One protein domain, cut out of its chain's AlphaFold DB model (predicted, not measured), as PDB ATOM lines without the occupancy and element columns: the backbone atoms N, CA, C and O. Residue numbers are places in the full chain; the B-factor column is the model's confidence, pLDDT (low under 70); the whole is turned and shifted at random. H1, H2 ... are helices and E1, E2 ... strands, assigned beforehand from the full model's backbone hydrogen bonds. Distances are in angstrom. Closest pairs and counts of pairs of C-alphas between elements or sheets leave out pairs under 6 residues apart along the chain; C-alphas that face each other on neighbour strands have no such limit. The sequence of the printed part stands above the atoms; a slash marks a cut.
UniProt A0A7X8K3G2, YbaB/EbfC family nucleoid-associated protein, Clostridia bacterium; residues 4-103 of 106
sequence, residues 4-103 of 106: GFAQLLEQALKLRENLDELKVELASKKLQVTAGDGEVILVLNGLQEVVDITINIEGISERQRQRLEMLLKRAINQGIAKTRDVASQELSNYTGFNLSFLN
ATOM      1  N   GLY A   4      48.206  32.557 -82.082       83.06
ATOM      2  CA  GLY A   4      47.029  32.125 -81.318       83.06
ATOM      3  C   GLY A   4      47.361  31.454 -79.978       83.06
ATOM      4  O   GLY A   4      46.644  31.652 -79.002       83.06
ATOM      5  N   PHE A   5      48.478  30.726 -79.880       86.31
ATOM      6  CA  PHE A   5      48.914  30.115 -78.618       86.31
ATOM      7  C   PHE A   5      49.367  31.175 -77.606       86.31
ATOM      8  O   PHE A   5      49.055  31.077 -76.421       86.31
ATOM      9  N   ALA A   6      50.053  32.221 -78.076       86.38
ATOM     10  CA  ALA A   6      50.470  33.337 -77.230       86.38
ATOM     11  C   ALA A   6      49.266  34.105 -76.650       86.38
ATOM     12  O   ALA A   6      49.254  34.415 -75.462       86.38
ATOM     13  N   GLN A   7      48.227  34.344 -77.458       88.81
ATOM     14  CA  GLN A   7      46.995  35.006 -77.009       88.81
ATOM     15  C   GLN A   7      46.204  34.166 -75.997       88.81
ATOM     16  O   GLN A   7      45.715  34.705 -75.006       88.81
ATOM     17  N   LEU A   8      46.103  32.848 -76.206       87.12
ATOM     18  CA  LEU A   8      45.457  31.942 -75.250       87.12
ATOM     19  C   LEU A   8      46.193  31.909 -73.906       87.12
ATOM     20  O   LEU A   8      45.557  31.932 -72.853       87.12
ATOM     21  N   LEU A   9      47.529  31.897 -73.936       87.19
ATOM     22  CA  LEU A   9      48.341  31.931 -72.723       87.19
ATOM     23  C   LEU A   9      48.124  33.231 -71.937       87.19
ATOM     24  O   LEU A   9      47.947  33.189 -70.721       87.19
ATOM     25  N   GLU A  10      48.085  34.377 -72.619       89.44
ATOM     26  CA  GLU A  10      47.834  35.675 -71.985       89.44
ATOM     27  C   GLU A  10      46.442  35.740 -71.332       89.44
ATOM     28  O   GLU A  10      46.298  36.221 -70.208       89.44
ATOM     29  N   GLN A  11      45.414  35.206 -72.000       86.56
ATOM     30  CA  GLN A  11      44.058  35.134 -71.447       86.56
ATOM     31  C   GLN A  11      43.979  34.220 -70.217       86.56
ATOM     32  O   GLN A  11      43.332  34.577 -69.234       86.56
ATOM     33  N   ALA A  12      44.665  33.075 -70.240       85.25
ATOM     34  CA  ALA A  12      44.713  32.158 -69.104       85.25
ATOM     35  C   ALA A  12      45.405  32.783 -67.879       85.25
ATOM     36  O   ALA A  12      44.948  32.596 -66.751       85.25
ATOM     37  N   LEU A  13      46.475  33.558 -68.093       86.31
ATOM     38  CA  LEU A  13      47.167  34.280 -67.021       86.31
ATOM     39  C   LEU A  13      46.275  35.358 -66.394       86.31
ATOM     40  O   LEU A  13      46.142  35.379 -65.172       86.31
ATOM     41  N   LYS A  14      45.603  36.179 -67.213       88.94
ATOM     42  CA  LYS A  14      44.648  37.194 -66.729       88.94
ATOM     43  C   LYS A  14      43.490  36.572 -65.955       88.94
ATOM     44  O   LYS A  14      43.095  37.085 -64.915       88.94
ATOM     45  N   LEU A  15      42.952  35.451 -66.440       86.94
ATOM     46  CA  LEU A  15      41.918  34.717 -65.716       86.94
ATOM     47  C   LEU A  15      42.426  34.277 -64.338       86.94
ATOM     48  O   LEU A  15      41.724  34.481 -63.355       86.94
ATOM     49  N   ARG A  16      43.637  33.712 -64.252       84.25
ATOM     50  CA  ARG A  16      44.221  33.281 -62.974       84.25
ATOM     51  C   ARG A  16      44.344  34.438 -61.980       84.25
ATOM     52  O   ARG A  16      43.925  34.280 -60.842       84.25
ATOM     53  N   GLU A  17      44.871  35.580 -62.413       89.25
ATOM     54  CA  GLU A  17      45.006  36.773 -61.562       89.25
ATOM     55  C   GLU A  17      43.644  37.257 -61.049       89.25
ATOM     56  O   GLU A  17      43.461  37.402 -59.842       89.25
ATOM     57  N   ASN A  18      42.654  37.385 -61.938       89.50
ATOM     58  CA  ASN A  18      41.294  37.776 -61.555       89.50
ATOM     59  C   ASN A  18      40.663  36.794 -60.550       89.50
ATOM     60  O   ASN A  18      39.903  37.198 -59.670       89.50
ATOM     61  N   LEU A  19      40.950  35.495 -60.679       88.19
ATOM     62  CA  LEU A  19      40.462  34.483 -59.742       88.19
ATOM     63  C   LEU A  19      41.125  34.596 -58.370       88.19
ATOM     64  O   LEU A  19      40.448  34.403 -57.361       88.19
ATOM     65  N   ASP A  20      42.418  34.905 -58.314       88.69
ATOM     66  CA  ASP A  20      43.125  35.102 -57.049       88.69
ATOM     67  C   ASP A  20      42.613  36.356 -56.319       88.69
ATOM     68  O   ASP A  20      42.347  36.300 -55.116       88.69
ATOM     69  N   GLU A  21      42.368  37.451 -57.042       92.50
ATOM     70  CA  GLU A  21      41.732  38.656 -56.488       92.50
ATOM     71  C   GLU A  21      40.327  38.363 -55.949       92.50
ATOM     72  O   GLU A  21      40.005  38.713 -54.808       92.50
ATOM     73  N   LEU A  22      39.511  37.642 -56.724       91.81
ATOM     74  CA  LEU A  22      38.178  37.229 -56.297       91.81
ATOM     75  C   LEU A  22      38.231  36.348 -55.040       91.81
ATOM     76  O   LEU A  22      37.407  36.515 -54.142       91.81
ATOM     77  N   LYS A  23      39.202  35.430 -54.934       90.12
ATOM     78  CA  LYS A  23      39.382  34.603 -53.729       90.12
ATOM     79  C   LYS A  23      39.649  35.458 -52.498       90.12
ATOM     80  O   LYS A  23      39.046  35.213 -51.455       90.12
ATOM     81  N   VAL A  24      40.511  36.466 -52.615       93.38
ATOM     82  CA  VAL A  24      40.793  37.401 -51.516       93.38
ATOM     83  C   VAL A  24      39.530  38.166 -51.122       93.38
ATOM     84  O   VAL A  24      39.204  38.251 -49.936       93.38
ATOM     85  N   GLU A  25      38.778  38.670 -52.102       95.25
ATOM     86  CA  GLU A  25      37.521  39.373 -51.853       95.25
ATOM     87  C   GLU A  25      36.517  38.470 -51.116       95.25
ATOM     88  O   GLU A  25      35.983  38.846 -50.070       95.25
ATOM     89  N   LEU A  26      36.296  37.252 -51.610       95.38
ATOM     90  CA  LEU A  26      35.363  36.293 -51.021       95.38
ATOM     91  C   LEU A  26      35.798  35.832 -49.626       95.38
ATOM     92  O   LEU A  26      34.953  35.734 -48.738       95.38
ATOM     93  N   ALA A  27      37.095  35.621 -49.394       94.19
ATOM     94  CA  ALA A  27      37.622  35.271 -48.076       94.19
ATOM     95  C   ALA A  27      37.351  36.369 -47.030       94.19
ATOM     96  O   ALA A  27      37.186  36.073 -45.844       94.19
ATOM     97  N   SER A  28      37.279  37.631 -47.467       95.62
ATOM     98  CA  SER A  28      37.012  38.783 -46.600       95.62
ATOM     99  C   SER A  28      35.524  38.987 -46.280       95.62
ATOM    100  O   SER A  28      35.190  39.498 -45.207       95.62
ATOM    101  N   LYS A  29      34.617  38.570 -47.174       96.75
ATOM    102  CA  LYS A  29      33.166  38.708 -46.984       96.75
ATOM    103  C   LYS A  29      32.683  37.727 -45.932       96.75
ATOM    104  O   LYS A  29      32.721  36.530 -46.178       96.75
ATOM    105  N   LYS A  30      32.191  38.219 -44.793       97.56
ATOM    106  CA  LYS A  30      31.651  37.389 -43.706       97.56
ATOM    107  C   LYS A  30      30.128  37.421 -43.688       97.56
ATOM    108  O   LYS A  30      29.535  38.497 -43.720       97.56
ATOM    109  N   LEU A  31      29.517  36.249 -43.576       96.88
ATOM    110  CA  LEU A  31      28.089  36.063 -43.354       96.88
ATOM    111  C   LEU A  31      27.883  35.379 -42.004       96.88
ATOM    112  O   LEU A  31      28.490  34.344 -41.734       96.88
ATOM    113  N   GLN A  32      27.011  35.949 -41.179       97.56
ATOM    114  CA  GLN A  32      26.580  35.349 -39.922       97.56
ATOM    115  C   GLN A  32      25.221  34.676 -40.107       97.56
ATOM    116  O   GLN A  32      24.302  35.265 -40.676       97.56
ATOM    117  N   VAL A  33      25.091  33.460 -39.587       96.38
ATOM    118  CA  VAL A  33      23.850  32.685 -39.552       96.38
ATOM    119  C   VAL A  33      23.596  32.241 -38.118       96.38
ATOM    120  O   VAL A  33      24.529  31.896 -37.395       96.38
ATOM    121  N   THR A  34      22.335  32.252 -37.700       96.94
ATOM    122  CA  THR A  34      21.910  31.834 -36.359       96.94
ATOM    123  C   THR A  34      20.919  30.681 -36.445       96.94
ATOM    124  O   THR A  34      20.055  30.676 -37.321       96.94
ATOM    125  N   ALA A  35      21.010  29.729 -35.520       94.69
ATOM    126  CA  ALA A  35      20.079  28.614 -35.371       94.69
ATOM    127  C   ALA A  35      19.739  28.386 -33.888       94.69
ATOM    128  O   ALA A  35      20.482  28.829 -33.011       94.69
ATOM    129  N   GLY A  36      18.615  27.706 -33.625       88.75
ATOM    130  CA  GLY A  36      18.147  27.409 -32.263       88.75
ATOM    131  C   GLY A  36      17.925  28.677 -31.440       88.75
ATOM    132  O   GLY A  36      18.534  28.834 -30.396       88.75
ATOM    133  N   ASP A  37      17.179  29.648 -31.974       90.62
ATOM    134  CA  ASP A  37      16.898  30.933 -31.308       90.62
ATOM    135  C   ASP A  37      18.143  31.711 -30.820       90.62
ATOM    136  O   ASP A  37      18.075  32.520 -29.897       90.62
ATOM    137  N   GLY A  38      19.296  31.505 -31.471       91.62
ATOM    138  CA  GLY A  38      20.565  32.164 -31.132       91.62
ATOM    139  C   GLY A  38      21.515  31.315 -30.280       91.62
ATOM    140  O   GLY A  38      22.612  31.771 -29.945       91.62
ATOM    141  N   GLU A  39      21.139  30.072 -29.972       94.19
ATOM    142  CA  GLU A  39      22.010  29.093 -29.318       94.19
ATOM    143  C   GLU A  39      23.227  28.737 -30.170       94.19
ATOM    144  O   GLU A  39      24.291  28.456 -29.627       94.19
ATOM    145  N   VAL A  40      23.098  28.747 -31.496       95.94
ATOM    146  CA  VAL A  40      24.212  28.480 -32.407       95.94
ATOM    147  C   VAL A  40      24.381  29.658 -33.345       95.94
ATOM    148  O   VAL A  40      23.465  30.014 -34.085       95.94
ATOM    149  N   ILE A  41      25.575  30.238 -33.345       97.75
ATOM    150  CA  ILE A  41      25.975  31.297 -34.267       97.75
ATOM    151  C   ILE A  41      27.127  30.761 -35.107       97.75
ATOM    152  O   ILE A  41      28.136  30.296 -34.581       97.75
ATOM    153  N   LEU A  42      26.968  30.816 -36.422       97.69
ATOM    154  CA  LEU A  42      27.944  30.364 -37.400       97.69
ATOM    155  C   LEU A  42      28.372  31.559 -38.244       97.69
ATOM    156  O   LEU A  42      27.524  32.266 -38.787       97.69
ATOM    157  N   VAL A  43      29.677  31.765 -38.392       98.12
ATOM    158  CA  VAL A  43      30.217  32.763 -39.317       98.12
ATOM    159  C   VAL A  43      30.967  32.036 -40.420       98.12
ATOM    160  O   VAL A  43      31.915  31.297 -40.147       98.12
ATOM    161  N   LEU A  44      30.554  32.256 -41.667       97.00
ATOM    162  CA  LEU A  44      31.241  31.748 -42.854       97.00
ATOM    163  C   LEU A  44      31.768  32.895 -43.707       97.00
ATOM    164  O   LEU A  44      31.241  34.007 -43.641       97.00
ATOM    165  N   ASN A  45      32.782  32.622 -44.524       96.25
ATOM    166  CA  ASN A  45      33.193  33.545 -45.575       96.25
ATOM    167  C   ASN A  45      32.549  33.226 -46.940       96.25
ATOM    168  O   ASN A  45      31.849  32.224 -47.101       96.25
ATOM    169  N   GLY A  46      32.790  34.075 -47.941       93.75
ATOM    170  CA  GLY A  46      32.317  33.885 -49.317       93.75
ATOM    171  C   GLY A  46      32.927  32.676 -50.037       93.75
ATOM    172  O   GLY A  46      32.389  32.249 -51.053       93.75
ATOM    173  N   LEU A  47      34.001  32.094 -49.495       92.69
ATOM    174  CA  LEU A  47      34.572  30.815 -49.933       92.69
ATOM    175  C   LEU A  47      33.955  29.621 -49.190       92.69
ATOM    176  O   LEU A  47      34.491  28.516 -49.246       92.69
ATOM    177  N   GLN A  48      32.834  29.828 -48.491       92.94
ATOM    178  CA  GLN A  48      32.123  28.830 -47.685       92.94
ATOM    179  C   GLN A  48      32.975  28.207 -46.569       92.94
ATOM    180  O   GLN A  48      32.663  27.132 -46.067       92.94
ATOM    181  N   GLU A  49      34.050  28.867 -46.149       94.44
ATOM    182  CA  GLU A  49      34.837  28.414 -45.011       94.44
ATOM    183  C   GLU A  49      34.160  28.879 -43.729       94.44
ATOM    184  O   GLU A  49      33.853  30.061 -43.560       94.44
ATOM    185  N   VAL A  50      33.966  27.958 -42.791       97.19
ATOM    186  CA  VAL A  50      33.535  28.294 -41.438       97.19
ATOM    187  C   VAL A  50      34.692  28.977 -40.722       97.19
ATOM    188  O   VAL A  50      35.684  28.334 -40.356       97.19
ATOM    189  N   VAL A  51      34.560  30.284 -40.506       97.56
ATOM    190  CA  VAL A  51      35.564  31.104 -39.823       97.56
ATOM    191  C   VAL A  51      35.319  31.173 -38.324       97.56
ATOM    192  O   VAL A  51      36.291  31.306 -37.581       97.56
ATOM    193  N   ASP A  52      34.077  31.004 -37.865       97.88
ATOM    194  CA  ASP A  52      33.762  30.971 -36.437       97.88
ATOM    195  C   ASP A  52      32.487  30.183 -36.112       97.88
ATOM    196  O   ASP A  52      31.580  30.093 -36.941       97.88
ATOM    197  N   ILE A  53      32.438  29.614 -34.905       98.06
ATOM    198  CA  ILE A  53      31.256  28.957 -34.334       98.06
ATOM    199  C   ILE A  53      31.151  29.377 -32.872       98.06
ATOM    200  O   ILE A  53      32.091  29.167 -32.114       98.06
ATOM    201  N   THR A  54      29.994  29.896 -32.475       97.38
ATOM    202  CA  THR A  54      29.648  30.165 -31.077       97.38
ATOM    203  C   THR A  54      28.456  29.311 -30.669       97.38
ATOM    204  O   THR A  54      27.460  29.248 -31.392       97.38
ATOM    205  N   ILE A  55      28.552  28.666 -29.508       96.81
ATOM    206  CA  ILE A  55      27.497  27.827 -28.936       96.81
ATOM    207  C   ILE A  55      27.106  28.359 -27.556       96.81
ATOM    208  O   ILE A  55      27.887  28.315 -26.611       96.81
ATOM    209  N   ASN A  56      25.863  28.805 -27.412       93.62
ATOM    210  CA  ASN A  56      25.291  29.425 -26.220       93.62
ATOM    211  C   ASN A  56      24.345  28.480 -25.467       93.62
ATOM    212  O   ASN A  56      23.205  28.827 -25.195       93.62
ATOM    213  N   ILE A  57      24.825  27.283 -25.119       89.38
ATOM    214  CA  ILE A  57      24.017  26.275 -24.415       89.38
ATOM    215  C   ILE A  57      24.269  26.353 -22.902       89.38
ATOM    216  O   ILE A  57      25.412  26.515 -22.449       89.38
ATOM    217  N   GLU A  58      23.205  26.240 -22.110       90.25
ATOM    218  CA  GLU A  58      23.285  26.155 -20.651       90.25
ATOM    219  C   GLU A  58      23.753  24.769 -20.177       90.25
ATOM    220  O   GLU A  58      23.592  23.755 -20.850       90.25
ATOM    221  N   GLY A  59      24.370  24.700 -18.997       91.12
ATOM    222  CA  GLY A  59      24.772  23.421 -18.397       91.12
ATOM    223  C   GLY A  59      26.061  22.792 -18.951       91.12
ATOM    224  O   GLY A  59      26.489  21.759 -18.437       91.12
ATOM    225  N   ILE A  60      26.731  23.417 -19.929       93.75
ATOM    226  CA  ILE A  60      28.085  23.034 -20.370       93.75
ATOM    227  C   ILE A  60      29.140  24.026 -19.874       93.75
ATOM    228  O   ILE A  60      28.953  25.245 -19.923       93.75
ATOM    229  N   SER A  61      30.290  23.507 -19.439       96.25
ATOM    230  CA  SER A  61      31.435  24.346 -19.069       96.25
ATOM    231  C   SER A  61      32.053  25.032 -20.292       96.25
ATOM    232  O   SER A  61      31.989  24.525 -21.414       96.25
ATOM    233  N   GLU A  62      32.728  26.159 -20.070       94.69
ATOM    234  CA  GLU A  62      33.433  26.908 -21.117       94.69
ATOM    235  C   GLU A  62      34.435  26.033 -21.890       94.69
ATOM    236  O   GLU A  62      34.458  26.029 -23.118       94.69
ATOM    237  N   ARG A  63      35.201  25.195 -21.182       96.69
ATOM    238  CA  ARG A  63      36.170  24.283 -21.808       96.69
ATOM    239  C   ARG A  63      35.503  23.251 -22.724       96.69
ATOM    240  O   ARG A  63      36.061  22.903 -23.764       96.69
ATOM    241  N   GLN A  64      34.337  22.726 -22.337       96.38
ATOM    242  CA  GLN A  64      33.574  21.790 -23.174       96.38
ATOM    243  C   GLN A  64      33.040  22.489 -24.427       96.38
ATOM    244  O   GLN A  64      33.159  21.939 -25.520       96.38
ATOM    245  N   ARG A  65      32.524  23.711 -24.262       96.62
ATOM    246  CA  ARG A  65      32.006  24.565 -25.334       96.62
ATOM    247  C   ARG A  65      33.077  24.885 -26.379       96.62
ATOM    248  O   ARG A  65      32.920  24.487 -27.526       96.62
ATOM    249  N   GLN A  66      34.220  25.430 -25.960       96.44
ATOM    250  CA  GLN A  66      35.347  25.743 -26.853       96.44
ATOM    251  C   GLN A  66      35.856  24.510 -27.610       96.44
ATOM    252  O   GLN A  66      36.199  24.574 -28.793       96.44
ATOM    253  N   ARG A  67      35.906  23.350 -26.938       96.81
ATOM    254  CA  ARG A  67      36.284  22.094 -27.595       96.81
ATOM    255  C   ARG A  67      35.266  21.701 -28.666       96.81
ATOM    256  O   ARG A  67      35.682  21.271 -29.740       96.81
ATOM    257  N   LEU A  68      33.971  21.819 -28.382       96.62
ATOM    258  CA  LEU A  68      32.906  21.487 -29.325       96.62
ATOM    259  C   LEU A  68      32.920  22.425 -30.539       96.62
ATOM    260  O   LEU A  68      32.946  21.940 -31.666       96.62
ATOM    261  N   GLU A  69      32.994  23.735 -30.313       97.88
ATOM    262  CA  GLU A  69      33.094  24.762 -31.361       97.88
ATOM    263  C   GLU A  69      34.285  24.491 -32.290       97.88
ATOM    264  O   GLU A  69      34.140  24.432 -33.513       97.88
ATOM    265  N   MET A  70      35.460  24.217 -31.713       97.94
ATOM    266  CA  MET A  70      36.664  23.880 -32.473       97.94
ATOM    267  C   MET A  70      36.499  22.595 -33.296       97.94
ATOM    268  O   MET A  70      36.904  22.555 -34.461       97.94
ATOM    269  N   LEU A  71      35.952  21.528 -32.699       98.31
ATOM    270  CA  LEU A  71      35.764  20.246 -33.381       98.31
ATOM    271  C   LEU A  71      34.762  20.364 -34.529       98.31
ATOM    272  O   LEU A  71      35.048  19.872 -35.619       98.31
ATOM    273  N   LEU A  72      33.640  21.051 -34.312       97.44
ATOM    274  CA  LEU A  72      32.635  21.296 -35.343       97.44
ATOM    275  C   LEU A  72      33.211  22.126 -36.486       97.44
ATOM    276  O   LEU A  72      33.110  21.714 -37.637       97.44
ATOM    277  N   LYS A  73      33.907  23.229 -36.181       97.75
ATOM    278  CA  LYS A  73      34.560  24.066 -37.198       97.75
ATOM    279  C   LYS A  73      35.516  23.247 -38.061       97.75
ATOM    280  O   LYS A  73      35.488  23.345 -39.285       97.75
ATOM    281  N   ARG A  74      36.351  22.405 -37.440       98.12
ATOM    282  CA  ARG A  74      37.279  21.520 -38.164       98.12
ATOM    283  C   ARG A  74      36.545  20.489 -39.017       98.12
ATOM    284  O   ARG A  74      36.879  20.339 -40.187       98.12
ATOM    285  N   ALA A  75      35.566  19.794 -38.444       98.38
ATOM    286  CA  ALA A  75      34.832  18.736 -39.129       98.38
ATOM    287  C   ALA A  75      34.041  19.273 -40.330       98.38
ATOM    288  O   ALA A  75      34.094  18.676 -41.402       98.38
ATOM    289  N   ILE A  76      33.366  20.416 -40.176       97.06
ATOM    290  CA  ILE A  76      32.595  21.050 -41.250       97.06
ATOM    291  C   ILE A  76      33.529  21.496 -42.376       97.06
ATOM    292  O   ILE A  76      33.314  21.107 -43.518       97.06
ATOM    293  N   ASN A  77      34.610  22.221 -42.065       96.31
ATOM    294  CA  ASN A  77      35.570  22.649 -43.089       96.31
ATOM    295  C   ASN A  77      36.223  21.459 -43.809       96.31
ATOM    296  O   ASN A  77      36.395  21.492 -45.025       96.31
ATOM    297  N   GLN A  78      36.541  20.377 -43.089       96.94
ATOM    298  CA  GLN A  78      37.042  19.149 -43.708       96.94
ATOM    299  C   GLN A  78      35.990  18.490 -44.613       96.94
ATOM    300  O   GLN A  78      36.337  17.964 -45.669       96.94
ATOM    301  N   GLY A  79      34.718  18.499 -44.206       96.06
ATOM    302  CA  GLY A  79      33.601  18.012 -45.012       96.06
ATOM    303  C   GLY A  79      33.458  18.799 -46.312       96.06
ATOM    304  O   GLY A  79      33.451  18.193 -47.377       96.06
ATOM    305  N   ILE A  80      33.450  20.132 -46.223       93.81
ATOM    306  CA  ILE A  80      33.366  21.036 -47.376       93.81
ATOM    307  C   ILE A  80      34.530  20.788 -48.340       93.81
ATOM    308  O   ILE A  80      34.304  20.579 -49.529       93.81
ATOM    309  N   ALA A  81      35.770  20.719 -47.846       91.19
ATOM    310  CA  ALA A  81      36.929  20.420 -48.690       91.19
ATOM    311  C   ALA A  81      36.768  19.087 -49.445       91.19
ATOM    312  O   ALA A  81      36.941  19.035 -50.659       91.19
ATOM    313  N   LYS A  82      36.332  18.026 -48.756       92.56
ATOM    314  CA  LYS A  82      36.098  16.719 -49.388       92.56
ATOM    315  C   LYS A  82      34.988  16.755 -50.436       92.56
ATOM    316  O   LYS A  82      35.123  16.120 -51.476       92.56
ATOM    317  N   THR A  83      33.887  17.465 -50.182       91.12
ATOM    318  CA  THR A  83      32.795  17.558 -51.164       91.12
ATOM    319  C   THR A  83      33.223  18.308 -52.419       91.12
ATOM    320  O   THR A  83      32.794  17.948 -53.512       91.12
ATOM    321  N   ARG A  84      34.114  19.297 -52.281       87.94
ATOM    322  CA  ARG A  84      34.713  20.018 -53.412       87.94
ATOM    323  C   ARG A  84      35.602  19.118 -54.251       87.94
ATOM    324  O   ARG A  84      35.455  19.096 -55.469       87.94
ATOM    325  N   ASP A  85      36.453  18.330 -53.599       87.50
ATOM    326  CA  ASP A  85      37.314  17.364 -54.283       87.50
ATOM    327  C   ASP A  85      36.482  16.366 -55.100       87.50
ATOM    328  O   ASP A  85      36.780  16.127 -56.270       87.50
ATOM    329  N   VAL A  86      35.399  15.835 -54.520       89.81
ATOM    330  CA  VAL A  86      34.470  14.934 -55.223       89.81
ATOM    331  C   VAL A  86      33.811  15.640 -56.410       89.81
ATOM    332  O   VAL A  86      33.830  15.111 -57.517       89.81
ATOM    333  N   ALA A  87      33.276  16.850 -56.222       87.56
ATOM    334  CA  ALA A  87      32.641  17.600 -57.306       87.56
ATOM    335  C   ALA A  87      33.615  17.892 -58.463       87.56
ATOM    336  O   ALA A  87      33.266  17.711 -59.631       87.56
ATOM    337  N   SER A  88      34.853  18.289 -58.151       85.88
ATOM    338  CA  SER A  88      35.895  18.518 -59.155       85.88
ATOM    339  C   SER A  88      36.261  17.240 -59.909       85.88
ATOM    340  O   SER A  88      36.520  17.304 -61.113       85.88
ATOM    341  N   GLN A  89      36.306  16.092 -59.229       87.44
ATOM    342  CA  GLN A  89      36.577  14.797 -59.857       87.44
ATOM    343  C   GLN A  89      35.450  14.399 -60.813       87.44
ATOM    344  O   GLN A  89      35.726  14.088 -61.970       87.44
ATOM    345  N   GLU A  90      34.193  14.483 -60.378       89.19
ATOM    346  CA  GLU A  90      33.026  14.150 -61.207       89.19
ATOM    347  C   GLU A  90      32.939  15.033 -62.461       89.19
ATOM    348  O   GLU A  90      32.763  14.535 -63.575       89.19
ATOM    349  N   LEU A  91      33.152  16.346 -62.320       85.06
ATOM    350  CA  LEU A  91      33.165  17.261 -63.464       85.06
ATOM    351  C   LEU A  91      34.332  16.986 -64.419       85.06
ATOM    352  O   LEU A  91      34.158  17.074 -65.637       85.06
ATOM    353  N   SER A  92      35.508  16.636 -63.895       87.81
ATOM    354  CA  SER A  92      36.660  16.277 -64.731       87.81
ATOM    355  C   SER A  92      36.403  14.980 -65.502       87.81
ATOM    356  O   SER A  92      36.706  14.908 -66.691       87.81
ATOM    357  N   ASN A  93      35.773  13.990 -64.864       88.94
ATOM    358  CA  ASN A  93      35.373  12.736 -65.504       88.94
ATOM    359  C   ASN A  93      34.343  12.969 -66.616       88.94
ATOM    360  O   ASN A  93      34.427  12.349 -67.674       88.94
ATOM    361  N   TYR A  94      33.386  13.871 -66.389       90.31
ATOM    362  CA  TYR A  94      32.333  14.180 -67.354       90.31
ATOM    363  C   TYR A  94      32.829  15.016 -68.542       90.31
ATOM    364  O   TYR A  94      32.463  14.753 -69.685       90.31
ATOM    365  N   THR A  95      33.650  16.040 -68.288       87.31
ATOM    366  CA  THR A  95      34.090  17.001 -69.318       87.31
ATOM    367  C   THR A  95      35.391  16.600 -70.014       87.31
ATOM    368  O   THR A  95      35.687  17.123 -71.086       87.31
ATOM    369  N   GLY A  96      36.188  15.705 -69.416       85.06
ATOM    370  CA  GLY A  96      37.526  15.343 -69.891       85.06
ATOM    371  C   GLY A  96      38.600  16.409 -69.635       85.06
ATOM    372  O   GLY A  96      39.758  16.207 -69.999       85.06
ATOM    373  N   PHE A  97      38.246  17.534 -69.003       81.75
ATOM    374  CA  PHE A  97      39.166  18.616 -68.662       81.75
ATOM    375  C   PHE A  97      39.500  18.598 -67.174       81.75
ATOM    376  O   PHE A  97      38.628  18.412 -66.332       81.75
ATOM    377  N   ASN A  98      40.765  18.851 -66.833       79.19
ATOM    378  CA  ASN A  98      41.150  19.017 -65.438       79.19
ATOM    379  C   ASN A  98      40.718  20.404 -64.940       79.19
ATOM    380  O   ASN A  98      41.327  21.418 -65.285       79.19
ATOM    381  N   LEU A  99      39.679  20.434 -64.107       76.50
ATOM    382  CA  LEU A  99      39.115  21.658 -63.533       76.50
ATOM    383  C   LEU A  99      39.683  21.999 -62.150       76.50
ATOM    384  O   LEU A  99      39.138  22.849 -61.452       76.50
ATOM    385  N   SER A 100      40.815  21.402 -61.767       72.38
ATOM    386  CA  SER A 100      41.448  21.626 -60.457       72.38
ATOM    387  C   SER A 100      41.810  23.094 -60.195       72.38
ATOM    388  O   SER A 100      41.991  23.485 -59.047       72.38
ATOM    389  N   PHE A 101      41.901  23.934 -61.231       71.81
ATOM    390  CA  PHE A 101      42.118  25.378 -61.079       71.81
ATOM    391  C   PHE A 101      40.923  26.110 -60.441       71.81
ATOM    392  O   PHE A 101      41.098  27.198 -59.894       71.81
ATOM    393  N   LEU A 102      39.725  25.513 -60.476       72.06
ATOM    394  CA  LEU A 102      38.519  26.021 -59.817       72.06
ATOM    395  C   LEU A 102      38.394  25.555 -58.361       72.06
ATOM    396  O   LEU A 102      37.517  26.044 -57.644       72.06
ATOM    397  N   ASN A 103      39.273  24.657 -57.899       69.62
ATOM    398  CA  ASN A 103      39.259  24.215 -56.509       69.62
ATOM    399  C   ASN A 103      39.445  25.416 -55.571       69.62
ATOM    400  O   ASN A 103      40.383  26.212 -55.700       69.62
TER     401      ASN A 103
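This is residues 4 to 103 of the 106 residues of the protein "YbaB/EbfC family nucleoid-associated protein" of Clostridia bacterium (UniProt A0A7X8K3G2). A small, antiparallel three-stranded sheet has one long helix, H2, packed over one face with its residues 62 to 80 and running on well past it, while another long helix, H1, leads into the sheet as an arm whose residues 4 to 15 stick out free. The chain runs along H1 into the sheet and comes back along H2, with H1 and H2 apart, and residues 96 to 103 fold back from the end of H2. The printed part has 100 residues, with named elements in the order H1, E1, E2, E3, H2; the sheet order is E1, E2, E3, and the class is mixed, helices and strands. It is only just loose, close to extended, with a radius of gyration of the C-alphas of 18.9 A, and it spans 67 by 28 by 22 A, a rod.

Find C-alpha 4 at (47.029, 32.125, -81.318); from there H1, residues 4 to 28, runs 36.7 A to C-alpha 28 at (37.012, 38.783, -46.600). Next come E1, residues 30 to 35, and E2, residues 40 to 45, each 16.7 A long, then E3, residues 50 to 55, 13.9 A long. Last is H2, residues 62 to 95, 49.2 A long, ending at C-alpha 95 at (34.090, 17.001, -69.318).

Look first at the meander E1, E2, E3, each strand the antiparallel neighbour of the one before. In the hairpin E1 and E2, at 157 degrees, N 33 and O 42 are 2.8 A apart, within hydrogen-bond range. In the hairpin E2 and E3, at 171 degrees, N 54 and O 41 are 2.8 A apart, also within range. H2 is on the sheet, two layers with the helix on one face, at a height over the sheet of 11.7 A. It lies over E3, an edge strand, only just slantwise to the strands at 31 degrees on the local plane; their closest C-alphas, those of Ile 53 and Glu 69, are 5.5 A apart. H1 only grazes the sheet with its residues 25 to 28; the closest C-alphas of H1 and E2, those of Ala 27 and Asn 45, are 5.4 A apart. In H1 and H2 every O i to N i+4 pair is within hydrogen-bond range.

The C-alphas farthest apart are those of Gly 4 and Gly 59, at 67.3 A. Residues 4 to 15 of H1 stand free, and so do residues 59 to 64, of which 62 to 64 belong to H2; the body without them spans 52 by 25 by 20 A. The printed part has no cut, and no link is long. Mean pLDDT of the printed part is 91.5, and residue 103 alone is under 70.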